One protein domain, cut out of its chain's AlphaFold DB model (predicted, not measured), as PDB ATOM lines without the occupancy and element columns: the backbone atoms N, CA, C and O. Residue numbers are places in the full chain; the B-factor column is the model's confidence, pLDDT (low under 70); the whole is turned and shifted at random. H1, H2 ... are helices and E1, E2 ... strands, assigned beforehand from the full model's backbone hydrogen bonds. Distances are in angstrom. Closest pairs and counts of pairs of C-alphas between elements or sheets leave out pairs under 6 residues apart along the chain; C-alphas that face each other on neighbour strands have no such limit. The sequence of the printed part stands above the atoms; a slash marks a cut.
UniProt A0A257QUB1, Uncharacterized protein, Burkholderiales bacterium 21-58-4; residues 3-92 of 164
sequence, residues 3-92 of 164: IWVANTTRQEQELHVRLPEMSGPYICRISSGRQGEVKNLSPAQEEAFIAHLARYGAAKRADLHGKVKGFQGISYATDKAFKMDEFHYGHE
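Overview. This is residues 3 to 92 of the 164 residues of an uncharacterized protein of Burkholderiales bacterium 21-58-4 (UniProt A0A257QUB1). What shape do these parts make? A sheet of three strands, E4 E1 E5, and a separate hairpin, E2 and E3, form two walls, and the helix H1 lies in the angle between them. The short helix H2 sits beside the sheet near E5, H3 only grazes the sheet, and the hairpin's loop at residues 18 to 25 lies at the opposite end of the length from residues 65 to 70. What is the make-up, and how large is it? The 90 printed residues include five named strands and three named helices, in the order E1 E2 E3 E4 H1 H2 E5 H3; both sheets are antiparallel and the class is mixed, helices and strands. The whole is compact, with a radius of gyration of the C-alphas of 12.6 A, yet elongated, spanning 39 by 23 by 20 A.

Along the chain. Where is the three-stranded sheet? E4 holds residues 35 to 38, E1 residues 3 to 7 and E5 residues 74 to 77. E1 begins at C-alpha 3, (48.199, 12.718, -41.132), and is 13.1 A long. Where is the other sheet? E2 holds residues 13 to 17, 12.3 A, and E3 residues 26 to 30, 13.0 A. Where are the helices? H1, residues 43 to 55, is 18.7 A long and begins at C-alpha 43, (50.188, 11.122, -30.292). H2 holds residues 61 to 64, and H3, residues 84 to 92, is 12.4 A long and ends at C-alpha 92, (34.876, 18.004, -60.552).

Arrangement. How do the strands pair? In E1 and E5, N 4 and O 77 are 2.8 A apart, and in E4 and E1, N 5 and O 36 are 2.9 A apart, within hydrogen-bond range. In the hairpin E2 and E3, N 15 and O 28 are 2.8 A apart; the closest C-alphas of E3 and E4, those of Ile 30 and Gly 36, are 5.6 A apart. How do the helices stand? H1 is on the sheet E4 E1 E5 at a height of 10.3 A, over E1 and E5, and runs along the strands, at 13 degrees to E1 on the local plane; its closest C-alpha pair with E2 is Phe 49 and Val 17, 6.8 A. H2 is on the opposite face, over none of the strands, its Arg 61 and Ala 77 of E5 having the closest C-alphas, 5.5 A; H3 only grazes the sheet, with the C-alphas of Phe 87 and Ala 6 closest, 6.9 A. E4, H1, H2 and E5 form a split strand-helix-strand unit, two strands running the same way with E1 between them, and its crossover is right-handed. Are the helix backbones in range? Every O i to N i+4 pair of H1 is within hydrogen-bond range, and 4 of 5 in H3; H2 is too short for such a pair.

Size, cuts and confidence. How far does it reach? The two C-alphas farthest apart, those of Ser 23 and Gly 66, are 39.4 A apart. Is anything cut or long? The printed part has no cut and no long link. Where is confidence low? Residues 65 to 70 and 86 to 92, the latter within H3, are under 70, while the mean pLDDT of the printed part is 82.4.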
ATOM      1  N   ILE A   3      49.605  12.466 -40.804       89.56
ATOM      2  CA  ILE A   3      48.199  12.718 -41.132       89.56
ATOM      3  C   ILE A   3      48.130  13.288 -42.544       89.56
ATOM      4  O   ILE A   3      48.793  14.273 -42.873       89.56
ATOM      5  N   TRP A   4      47.304  12.671 -43.377       91.06
ATOM      6  CA  TRP A   4      46.988  13.140 -44.718       91.06
ATOM      7  C   TRP A   4      45.707  13.949 -44.661       91.06
ATOM      8  O   TRP A   4      44.698  13.468 -44.150       91.06
ATOM      9  N   VAL A   5      45.735  15.165 -45.194       91.00
ATOM     10  CA  VAL A   5      44.570  16.049 -45.237       91.00
ATOM     11  C   VAL A   5      44.315  16.418 -46.689       91.00
ATOM     12  O   VAL A   5      45.184  16.989 -47.337       91.00
ATOM     13  N   ALA A   6      43.144  16.086 -47.217       89.44
ATOM     14  CA  ALA A   6      42.760  16.397 -48.586       89.44
ATOM     15  C   ALA A   6      41.678  17.478 -48.611       89.44
ATOM     16  O   ALA A   6      40.657  17.384 -47.920       89.44
ATOM     17  N   ASN A   7      41.912  18.501 -49.431       89.50
ATOM     18  CA  ASN A   7      40.966  19.575 -49.672       89.50
ATOM     19  C   ASN A   7      40.149  19.260 -50.928       89.50
ATOM     20  O   ASN A   7      40.659  19.317 -52.046       89.50
ATOM     21  N   THR A   8      38.874  18.936 -50.725       84.06
ATOM     22  CA  THR A   8      37.918  18.676 -51.817       84.06
ATOM     23  C   THR A   8      37.197  19.946 -52.279       84.06
ATOM     24  O   THR A   8      36.463  19.936 -53.262       84.06
ATOM     25  N   THR A   9      37.416  21.075 -51.598       83.19
ATOM     26  CA  THR A   9      36.800  22.360 -51.944       83.19
ATOM     27  C   THR A   9      37.587  23.096 -53.029       83.19
ATOM     28  O   THR A   9      38.734  22.765 -53.320       83.19
ATOM     29  N   ARG A  10      36.967  24.131 -53.616       81.06
ATOM     30  CA  ARG A  10      37.614  25.056 -54.567       81.06
ATOM     31  C   ARG A  10      38.444  26.157 -53.916       81.06
ATOM     32  O   ARG A  10      39.112  26.915 -54.610       81.06
ATOM     33  N   GLN A  11      38.336  26.300 -52.603       85.44
ATOM     34  CA  GLN A  11      38.998  27.367 -51.870       85.44
ATOM     35  C   GLN A  11      40.330  26.855 -51.348       85.44
ATOM     36  O   GLN A  11      40.442  25.697 -50.944       85.44
ATOM     37  N   GLU A  12      41.344  27.713 -51.339       87.88
ATOM     38  CA  GLU A  12      42.543  27.427 -50.563       87.88
ATOM     39  C   GLU A  12      42.198  27.490 -49.083       87.88
ATOM     40  O   GLU A  12      41.526  28.417 -48.630       87.88
ATOM     41  N   GLN A  13      42.633  26.480 -48.338       87.44
ATOM     42  CA  GLN A  13      42.365  26.414 -46.914       87.44
ATOM     43  C   GLN A  13      43.658  26.537 -46.126       87.44
ATOM     44  O   GLN A  13      44.595  25.756 -46.308       87.44
ATOM     45  N   GLU A  14      43.687  27.530 -45.240       90.12
ATOM     46  CA  GLU A  14      44.734  27.697 -44.241       90.12
ATOM     47  C   GLU A  14      44.210  27.209 -42.891       90.12
ATOM     48  O   GLU A  14      43.339  27.816 -42.268       90.12
ATOM     49  N   LEU A  15      44.732  26.073 -42.443       87.62
ATOM     50  CA  LEU A  15      44.423  25.502 -41.144       87.62
ATOM     51  C   LEU A  15      45.403  26.049 -40.117       87.62
ATOM     52  O   LEU A  15      46.587  25.713 -40.142       87.62
ATOM     53  N   HIS A  16      44.891  26.860 -39.197       89.62
ATOM     54  CA  HIS A  16      45.639  27.361 -38.051       89.62
ATOM     55  C   HIS A  16      45.281  26.522 -36.829       89.62
ATOM     56  O   HIS A  16      44.186  26.655 -36.290       89.62
ATOM     57  N   VAL A  17      46.194  25.663 -36.385       87.31
ATOM     58  CA  VAL A  17      45.966  24.772 -35.243       87.31
ATOM     59  C   VAL A  17      46.940  25.107 -34.126       87.31
ATOM     60  O   VAL A  17      48.145  25.222 -34.341       87.31
ATOM     61  N   ARG A  18      46.430  25.244 -32.901       85.31
ATOM     62  CA  ARG A  18      47.281  25.272 -31.708       85.31
ATOM     63  C   ARG A  18      47.492  23.847 -31.227       85.31
ATOM     64  O   ARG A  18      46.564  23.229 -30.714       85.31
ATOM     65  N   LEU A  19      48.703  23.346 -31.422       85.25
ATOM     66  CA  LEU A  19      49.100  22.028 -30.955       85.25
ATOM     67  C   LEU A  19      49.657  22.129 -29.529       85.25
ATOM     68  O   LEU A  19      50.400  23.071 -29.239       85.25
ATOM     69  N   PRO A  20      49.326  21.181 -28.636       76.31
ATOM     70  CA  PRO A  20      50.016  21.072 -27.358       76.31
ATOM     71  C   PRO A  20      51.513  20.835 -27.617       76.31
ATOM     72  O   PRO A  20      51.886  20.211 -28.608       76.31
ATOM     73  N   GLU A  21      52.376  21.351 -26.741       79.88
ATOM     74  CA  GLU A  21      53.848  21.215 -26.811       79.88
ATOM     75  C   GLU A  21      54.559  22.083 -27.872       79.88
ATOM     76  O   GLU A  21      55.780  22.222 -27.815       79.88
ATOM     77  N   MET A  22      53.836  22.742 -28.785       80.56
ATOM     78  CA  MET A  22      54.412  23.744 -29.692       80.56
ATOM     79  C   MET A  22      54.163  25.165 -29.179       80.56
ATOM     80  O   MET A  22      53.045  25.527 -28.822       80.56
ATOM     81  N   SER A  23      55.201  26.006 -29.186       77.69
ATOM     82  CA  SER A  23      55.094  27.404 -28.736       77.69
ATOM     83  C   SER A  23      54.361  28.321 -29.724       77.69
ATOM     84  O   SER A  23      54.020  29.449 -29.372       77.69
ATOM     85  N   GLY A  24      54.097  27.854 -30.949       82.88
ATOM     86  CA  GLY A  24      53.492  28.642 -32.023       82.88
ATOM     87  C   GLY A  24      52.324  27.937 -32.719       82.88
ATOM     88  O   GLY A  24      52.171  26.719 -32.600       82.88
ATOM     89  N   PRO A  25      51.486  28.694 -33.455       83.88
ATOM     90  CA  PRO A  25      50.427  28.115 -34.265       83.88
ATOM     91  C   PRO A  25      51.032  27.276 -35.391       83.88
ATOM     92  O   PRO A  25      51.901  27.735 -36.132       83.88
ATOM     93  N   TYR A  26      50.542  26.053 -35.533       86.88
ATOM     94  CA  TYR A  26      50.831  25.221 -36.684       86.88
ATOM     95  C   TYR A  26      49.943  25.664 -37.842       86.88
ATOM     96  O   TYR A  26      48.717  25.695 -37.707       86.88
ATOM     97  N   ILE A  27      50.557  26.035 -38.964       88.25
ATOM     98  CA  ILE A  27      49.846  26.507 -40.154       88.25
ATOM     99  C   ILE A  27      50.032  25.470 -41.254       88.25
ATOM    100  O   ILE A  27      51.151  25.229 -41.705       88.25
ATOM    101  N   CYS A  28      48.930  24.870 -41.696       87.81
ATOM    102  CA  CYS A  28      48.910  23.961 -42.834       87.81
ATOM    103  C   CYS A  28      48.091  24.591 -43.957       87.81
ATOM    104  O   CYS A  28      46.898  24.840 -43.795       87.81
ATOM    105  N   ARG A  29      48.740  24.865 -45.091       89.19
ATOM    106  CA  ARG A  29      48.081  25.390 -46.289       89.19
ATOM    107  C   ARG A  29      47.814  24.253 -47.253       89.19
ATOM    108  O   ARG A  29      48.744  23.547 -47.642       89.19
ATOM    109  N   ILE A  30      46.557  24.088 -47.637       89.56
ATOM    110  CA  ILE A  30      46.131  23.033 -48.551       89.56
ATOM    111  C   ILE A  30      45.387  23.691 -49.704       89.56
ATOM    112  O   ILE A  30      44.253  24.157 -49.559       89.56
ATOM    113  N   SER A  31      46.042  23.732 -50.863       87.94
ATOM    114  CA  SER A  31      45.424  24.229 -52.088       87.94
ATOM    115  C   SER A  31      44.218  23.373 -52.478       87.94
ATOM    116  O   SER A  31      44.130  22.189 -52.143       87.94
ATOM    117  N   SER A  32      43.300  23.987 -53.217       85.25
ATOM    118  CA  SER A  32      42.141  23.316 -53.805       85.25
ATOM    119  C   SER A  32      42.544  22.052 -54.573       85.25
ATOM    120  O   SER A  32      43.476  22.090 -55.380       85.25
ATOM    121  N   GLY A  33      41.832  20.945 -54.346       82.06
ATOM    122  CA  GLY A  33      42.046  19.682 -55.061       82.06
ATOM    123  C   GLY A  33      43.410  19.038 -54.799       82.06
ATOM    124  O   GLY A  33      43.874  18.238 -55.605       82.06
ATOM    125  N   ARG A  34      44.091  19.402 -53.706       86.38
ATOM    126  CA  ARG A  34      45.368  18.799 -53.308       86.38
ATOM    127  C   ARG A  34      45.272  18.151 -51.937       86.38
ATOM    128  O   ARG A  34      44.412  18.478 -51.117       86.38
ATOM    129  N   GLN A  35      46.210  17.244 -51.690       88.50
ATOM    130  CA  GLN A  35      46.473  16.713 -50.361       88.50
ATOM    131  C   GLN A  35      47.703  17.386 -49.746       88.50
ATOM    132  O   GLN A  35      48.721  17.577 -50.413       88.50
ATOM    133  N   GLY A  36      47.590  17.742 -48.473       87.81
ATOM    134  CA  GLY A  36      48.681  18.138 -47.600       87.81
ATOM    135  C   GLY A  36      49.095  16.973 -46.707       87.81
ATOM    136  O   GLY A  36      48.272  16.145 -46.308       87.81
ATOM    137  N   GLU A  37      50.383  16.916 -46.392       89.81
ATOM    138  CA  GLU A  37      50.948  15.925 -45.486       89.81
ATOM    139  C   GLU A  37      51.421  16.625 -44.209       89.81
ATOM    140  O   GLU A  37      52.251  17.534 -44.260       89.81
ATOM    141  N   VAL A  38      50.900  16.196 -43.061       87.62
ATOM    142  CA  VAL A  38      51.307  16.692 -41.745       87.62
ATOM    143  C   VAL A  38      52.190  15.633 -41.090       87.62
ATOM    144  O   VAL A  38      51.715  14.572 -40.681       87.62
ATOM    145  N   LYS A  39      53.495  15.913 -41.034       87.31
ATOM    146  CA  LYS A  39      54.530  15.027 -40.472       87.31
ATOM    147  C   LYS A  39      54.894  15.419 -39.043       87.31
ATOM    148  O   LYS A  39      54.707  16.562 -38.641       87.31
ATOM    149  N   ASN A  40      55.537  14.484 -38.342       84.56
ATOM    150  CA  ASN A  40      56.216  14.702 -37.058       84.56
ATOM    151  C   ASN A  40      55.299  15.086 -35.885       84.56
ATOM    152  O   ASN A  40      55.752  15.735 -34.948       84.56
ATOM    153  N   LEU A  41      54.036  14.653 -35.908       84.25
ATOM    154  CA  LEU A  41      53.128  14.822 -34.773       84.25
ATOM    155  C   LEU A  41      53.374  13.754 -33.699       84.25
ATOM    156  O   LEU A  41      53.530  12.566 -34.027       84.25
ATOM    157  N   SER A  42      53.374  14.189 -32.435       88.69
ATOM    158  CA  SER A  42      53.239  13.307 -31.270       88.69
ATOM    159  C   SER A  42      51.797  12.775 -31.159       88.69
ATOM    160  O   SER A  42      50.884  13.385 -31.720       88.69
ATOM    161  N   PRO A  43      51.544  11.665 -30.439       87.69
ATOM    162  CA  PRO A  43      50.188  11.122 -30.292       87.69
ATOM    163  C   PRO A  43      49.194  12.132 -29.692       87.69
ATOM    164  O   PRO A  43      48.069  12.260 -30.168       87.69
ATOM    165  N   ALA A  44      49.632  12.922 -28.705       87.06
ATOM    166  CA  ALA A  44      48.810  13.970 -28.098       87.06
ATOM    167  C   ALA A  44      48.514  15.125 -29.076       87.06
ATOM    168  O   ALA A  44      47.429  15.709 -29.064       87.06
ATOM    169  N   GLN A  45      49.473  15.457 -29.945       87.50
ATOM    170  CA  GLN A  45      49.291  16.471 -30.983       87.50
ATOM    171  C   GLN A  45      48.362  15.996 -32.097       87.50
ATOM    172  O   GLN A  45      47.580  16.787 -32.614       87.50
ATOM    173  N   GLU A  46      48.427  14.718 -32.459       88.38
ATOM    174  CA  GLU A  46      47.530  14.105 -33.434       88.38
ATOM    175  C   GLU A  46      46.074  14.168 -32.971       88.38
ATOM    176  O   GLU A  46      45.223  14.654 -33.715       88.38
ATOM    177  N   GLU A  47      45.787  13.776 -31.728       88.94
ATOM    178  CA  GLU A  47      44.436  13.881 -31.168       88.94
ATOM    179  C   GLU A  47      43.938  15.330 -31.148       88.94
ATOM    180  O   GLU A  47      42.807  15.606 -31.557       88.94
ATOM    181  N   ALA A  48      44.792  16.277 -30.746       89.12
ATOM    182  CA  ALA A  48      44.457  17.698 -30.766       89.12
ATOM    183  C   ALA A  48      44.194  18.215 -32.192       89.12
ATOM    184  O   ALA A  48      43.266  18.999 -32.411       89.12
ATOM    185  N   PHE A  49      44.977  17.758 -33.172       89.69
ATOM    186  CA  PHE A  49      44.818  18.124 -34.577       89.69
ATOM    187  C   PHE A  49      43.521  17.562 -35.165       89.69
ATOM    188  O   PHE A  49      42.770  18.296 -35.806       89.69
ATOM    189  N   ILE A  50      43.207  16.294 -34.891       89.94
ATOM    190  CA  ILE A  50      41.960  15.647 -35.318       89.94
ATOM    191  C   ILE A  50      40.752  16.317 -34.659       89.94
ATOM    192  O   ILE A  50      39.771  16.616 -35.338       89.94
ATOM    193  N   ALA A  51      40.824  16.619 -33.359       89.75
ATOM    194  CA  ALA A  51      39.767  17.335 -32.651       89.75
ATOM    195  C   ALA A  51      39.532  18.732 -33.242       89.75
ATOM    196  O   ALA A  51      38.389  19.180 -33.349       89.75
ATOM    197  N   HIS A  52      40.597  19.416 -33.663       90.06
ATOM    198  CA  HIS A  52      40.481  20.687 -34.363       90.06
ATOM    199  C   HIS A  52      39.821  20.506 -35.730       90.06
ATOM    200  O   HIS A  52      38.827  21.165 -36.007       90.06
ATOM    201  N   LEU A  53      40.302  19.574 -36.554       88.94
ATOM    202  CA  LEU A  53      39.710  19.258 -37.857       88.94
ATOM    203  C   LEU A  53      38.211  18.932 -37.752       88.94
ATOM    204  O   LEU A  53      37.412  19.464 -38.522       88.94
ATOM    205  N   ALA A  54      37.809  18.143 -36.755       87.19
ATOM    206  CA  ALA A  54      36.409  17.807 -36.508       87.19
ATOM    207  C   ALA A  54      35.540  19.046 -36.209       87.19
ATOM    208  O   ALA A  54      34.398  19.113 -36.662       87.19
ATOM    209  N   ARG A  55      36.073  20.069 -35.519       87.38
ATOM    210  CA  ARG A  55      35.356  21.340 -35.278       87.38
ATOM    211  C   ARG A  55      35.094  22.131 -36.557       87.38
ATOM    212  O   ARG A  55      34.101  22.847 -36.624       87.38
ATOM    213  N   TYR A  56      35.957  21.990 -37.558       84.75
ATOM    214  CA  TYR A  56      35.788  22.607 -38.877       84.75
ATOM    215  C   TYR A  56      34.955  21.740 -39.834       84.75
ATOM    216  O   TYR A  56      34.890  22.029 -41.027       84.75
ATOM    217  N   GLY A  57      34.312  20.680 -39.330       84.50
ATOM    218  CA  GLY A  57      33.482  19.789 -40.136       84.50
ATOM    219  C   GLY A  57      34.286  18.850 -41.032       84.50
ATOM    220  O   GLY A  57      33.754  18.346 -42.020       84.50
ATOM    221  N   ALA A  58      35.566  18.614 -40.720       88.12
ATOM    222  CA  ALA A  58      36.358  17.665 -41.479       88.12
ATOM    223  C   ALA A  58      35.866  16.233 -41.240       88.12
ATOM    224  O   ALA A  58      35.646  15.819 -40.099       88.12
ATOM    225  N   ALA A  59      35.749  15.461 -42.314       87.06
ATOM    226  CA  ALA A  59      35.310  14.074 -42.252       87.06
ATOM    227  C   ALA A  59      36.503  13.113 -42.323       87.06
ATOM    228  O   ALA A  59      37.464  13.330 -43.071       87.06
ATOM    229  N   LYS A  60      36.448  12.018 -41.559       88.19
ATOM    230  CA  LYS A  60      37.450  10.955 -41.668       88.19
ATOM    231  C   LYS A  60      37.232  10.208 -42.981       88.19
ATOM    232  O   LYS A  60      36.099   9.938 -43.369       88.19
ATOM    233  N   ARG A  61      38.314   9.797 -43.648       84.50
ATOM    234  CA  ARG A  61      38.243   9.016 -44.899       84.50
ATOM    235  C   ARG A  61      37.350   7.776 -44.789       84.50
ATOM    236  O   ARG A  61      36.633   7.462 -45.731       84.50
ATOM    237  N   ALA A  62      37.384   7.086 -43.647       81.31
ATOM    238  CA  ALA A  62      36.555   5.907 -43.401       81.31
ATOM    239  C   ALA A  62      35.048   6.222 -43.448       81.31
ATOM    240  O   ALA A  62      34.276   5.421 -43.966       81.31
ATOM    241  N   ASP A  63      34.648   7.411 -42.992       78.56
ATOM    242  CA  ASP A  63      33.245   7.844 -42.939       78.56
ATOM    243  C   ASP A  63      32.733   8.317 -44.309       78.56
ATOM    244  O   ASP A  63      31.528   8.399 -44.549       78.56
ATOM    245  N   LEU A  64      33.656   8.607 -45.231       73.12
ATOM    246  CA  LEU A  64      33.372   9.056 -46.591       73.12
ATOM    247  C   LEU A  64      33.243   7.903 -47.599       73.12
ATOM    248  O   LEU A  64      32.942   8.162 -48.766       73.12
ATOM    249  N   HIS A  65      33.441   6.642 -47.196       60.53
ATOM    250  CA  HIS A  65      33.367   5.494 -48.109       60.53
ATOM    251  C   HIS A  65      32.004   5.459 -48.837       60.53
ATOM    252  O   HIS A  65      30.960   5.228 -48.235       60.53
ATOM    253  N   GLY A  66      32.013   5.737 -50.147       63.53
ATOM    254  CA  GLY A  66      30.817   5.816 -51.002       63.53
ATOM    255  C   GLY A  66      30.136   7.193 -51.095       63.53
ATOM    256  O   GLY A  66      29.366   7.402 -52.025       63.53
ATOM    257  N   LYS A  67      30.454   8.143 -50.201       62.00
ATOM    258  CA  LYS A  67      29.925   9.527 -50.181       62.00
ATOM    259  C   LYS A  67      30.963  10.597 -50.534       62.00
ATOM    260  O   LYS A  67      30.686  11.783 -50.405       62.00
ATOM    261  N   VAL A  68      32.164  10.196 -50.961       61.31
ATOM    262  CA  VAL A  68      33.181  11.147 -51.451       61.31
ATOM    263  C   VAL A  68      32.660  11.925 -52.665       61.31
ATOM    264  O   VAL A  68      32.997  13.091 -52.842       61.31
ATOM    265  N   LYS A  69      31.794  11.280 -53.459       60.75
ATOM    266  CA  LYS A  69      31.029  11.909 -54.534       60.75
ATOM    267  C   LYS A  69      30.086  12.962 -53.942       60.75
ATOM    268  O   LYS A  69      29.155  12.615 -53.215       60.75
ATOM    269  N   GLY A  70      30.407  14.234 -54.158       64.06
ATOM    270  CA  GLY A  70      29.675  15.388 -53.632       64.06
ATOM    271  C   GLY A  70      30.049  15.855 -52.218       64.06
ATOM    272  O   GLY A  70      29.428  16.799 -51.725       64.06
ATOM    273  N   PHE A  71      31.043  15.259 -51.545       77.12
ATOM    274  CA  PHE A  71      31.514  15.828 -50.279       77.12
ATOM    275  C   PHE A  71      32.301  17.111 -50.546       77.12
ATOM    276  O   PHE A  71      33.347  17.092 -51.190       77.12
ATOM    277  N   GLN A  72      31.803  18.224 -50.012       75.19
ATOM    278  CA  GLN A  72      32.453  19.522 -50.095       75.19
ATOM    279  C   GLN A  72      33.029  19.875 -48.723       75.19
ATOM    280  O   GLN A  72      32.318  20.350 -47.840       75.19
ATOM    281  N   GLY A  73      34.326  19.636 -48.532       84.56
ATOM    282  CA  GLY A  73      34.988  19.971 -47.275       84.56
ATOM    283  C   GLY A  73      36.431  19.494 -47.163       84.56
ATOM    284  O   GLY A  73      37.108  19.179 -48.148       84.56
ATOM    285  N   ILE A  74      36.906  19.436 -45.925       88.25
ATOM    286  CA  ILE A  74      38.203  18.849 -45.597       88.25
ATOM    287  C   ILE A  74      37.990  17.381 -45.263       88.25
ATOM    288  O   ILE A  74      37.103  17.032 -44.485       88.25
ATOM    289  N   SER A  75      38.827  16.517 -45.815       88.88
ATOM    290  CA  SER A  75      38.881  15.114 -45.419       88.88
ATOM    291  C   SER A  75      40.254  14.784 -44.857       88.88
ATOM    292  O   SER A  75      41.253  15.364 -45.280       88.88
ATOM    293  N   TYR A  76      40.321  13.877 -43.884       91.12
ATOM    294  CA  TYR A  76      41.596  13.458 -43.303       91.12
ATOM    295  C   TYR A  76      41.716  11.938 -43.166       91.12
ATOM    296  O   TYR A  76      40.723  11.217 -43.023       91.12
ATOM    297  N   ALA A  77      42.952  11.448 -43.217       90.31
ATOM    298  CA  ALA A  77      43.306  10.046 -43.058       90.31
ATOM    299  C   ALA A  77      44.604   9.909 -42.250       90.31
ATOM    300  O   ALA A  77      45.598  10.568 -42.540       90.31
ATOM    301  N   THR A  78      44.592   9.028 -41.254       87.94
ATOM    302  CA  THR A  78      45.752   8.705 -40.401       87.94
ATOM    303  C   THR A  78      46.615   7.593 -40.998       87.94
ATOM    304  O   THR A  78      47.824   7.562 -40.804       87.94
ATOM    305  N   ASP A  79      46.002   6.688 -41.765       83.75
ATOM    306  CA  ASP A  79      46.656   5.425 -42.118       83.75
ATOM    307  C   ASP A  79      47.355   5.488 -43.480       83.75
ATOM    308  O   ASP A  79      48.447   4.952 -43.665       83.75
ATOM    309  N   LYS A  80      46.700   6.102 -44.474       84.38
ATOM    310  CA  LYS A  80      47.138   6.089 -45.876       84.38
ATOM    311  C   LYS A  80      46.789   7.387 -46.587       84.38
ATOM    312  O   LYS A  80      45.699   7.926 -46.390       84.38
ATOM    313  N   ALA A  81      47.669   7.784 -47.505       82.50
ATOM    314  CA  ALA A  81      47.419   8.865 -48.448       82.50
ATOM    315  C   ALA A  81      46.135   8.625 -49.255       82.50
ATOM    316  O   ALA A  81      45.740   7.477 -49.517       82.50
ATOM    317  N   PHE A  82      45.486   9.718 -49.651       80.75
ATOM    318  CA  PHE A  82      44.334   9.652 -50.539       80.75
ATOM    319  C   PHE A  82      44.799   9.258 -51.940       80.75
ATOM    320  O   PHE A  82      45.873   9.656 -52.397       80.75
ATOM    321  N   LYS A  83      43.997   8.443 -52.631       80.12
ATOM    322  CA  LYS A  83      44.228   8.204 -54.059       80.12
ATOM    323  C   LYS A  83      43.814   9.456 -54.823       80.12
ATOM    324  O   LYS A  83      42.832  10.086 -54.445       80.12
ATOM    325  N   MET A  84      44.545   9.779 -55.889       71.62
ATOM    326  CA  MET A  84      44.316  10.991 -56.683       71.62
ATOM    327  C   MET A  84      42.859  11.108 -57.147       71.62
ATOM    328  O   MET A  84      42.224  12.146 -56.985       71.62
ATOM    329  N   ASP A  85      42.305   9.983 -57.584       72.38
ATOM    330  CA  ASP A  85      40.928   9.874 -58.052       72.38
ATOM    331  C   ASP A  85      39.900  10.252 -56.971       72.38
ATOM    332  O   ASP A  85      38.904  10.906 -57.260       72.38
ATOM    333  N   GLU A  86      40.135   9.902 -55.702       68.50
ATOM    334  CA  GLU A  86      39.133  10.054 -54.637       68.50
ATOM    335  C   GLU A  86      38.795  11.523 -54.344       68.50
ATOM    336  O   GLU A  86      37.638  11.833 -54.080       68.50
ATOM    337  N   PHE A  87      39.764  12.439 -54.419       67.81
ATOM    338  CA  PHE A  87      39.521  13.865 -54.164       67.81
ATOM    339  C   PHE A  87      39.311  14.692 -55.438       67.81
ATOM    340  O   PHE A  87      38.663  15.737 -55.367       67.81
ATOM    341  N   HIS A  88      39.807  14.238 -56.596       67.06
ATOM    342  CA  HIS A  88      39.527  14.893 -57.876       67.06
ATOM    343  C   HIS A  88      38.057  14.751 -58.278       67.06
ATOM    344  O   HIS A  88      37.449  15.746 -58.666       67.06
ATOM    345  N   TYR A  89      37.453  13.570 -58.088       64.06
ATOM    346  CA  TYR A  89      36.031  13.374 -58.390       64.06
ATOM    347  C   TYR A  89      35.123  14.282 -57.553       64.06
ATOM    348  O   TYR A  89      34.193  14.870 -58.094       64.06
ATOM    349  N   GLY A  90      35.420  14.469 -56.262       60.88
ATOM    350  CA  GLY A  90      34.666  15.405 -55.420       60.88
ATOM    351  C   GLY A  90      34.789  16.863 -55.882       60.88
ATOM    352  O   GLY A  90      33.836  17.626 -55.770       60.88
ATOM    353  N   HIS A  91      35.935  17.253 -56.446       63.59
ATOM    354  CA  HIS A  91      36.153  18.607 -56.960       63.59
ATOM    355  C   HIS A  91      35.443  18.863 -58.301       63.59
ATOM    356  O   HIS A  91      34.840  19.925 -58.486       63.59
ATOM    357  N   GLU A  92      35.510  17.906 -59.230       66.25
ATOM    358  CA  GLU A  92      34.876  18.004 -60.552       66.25
ATOM    359  C   GLU A  92      33.352  17.898 -60.469       66.25
ATOM    360  O   GLU A  92      32.649  18.674 -61.104       66.25
TER     361      GLU A  92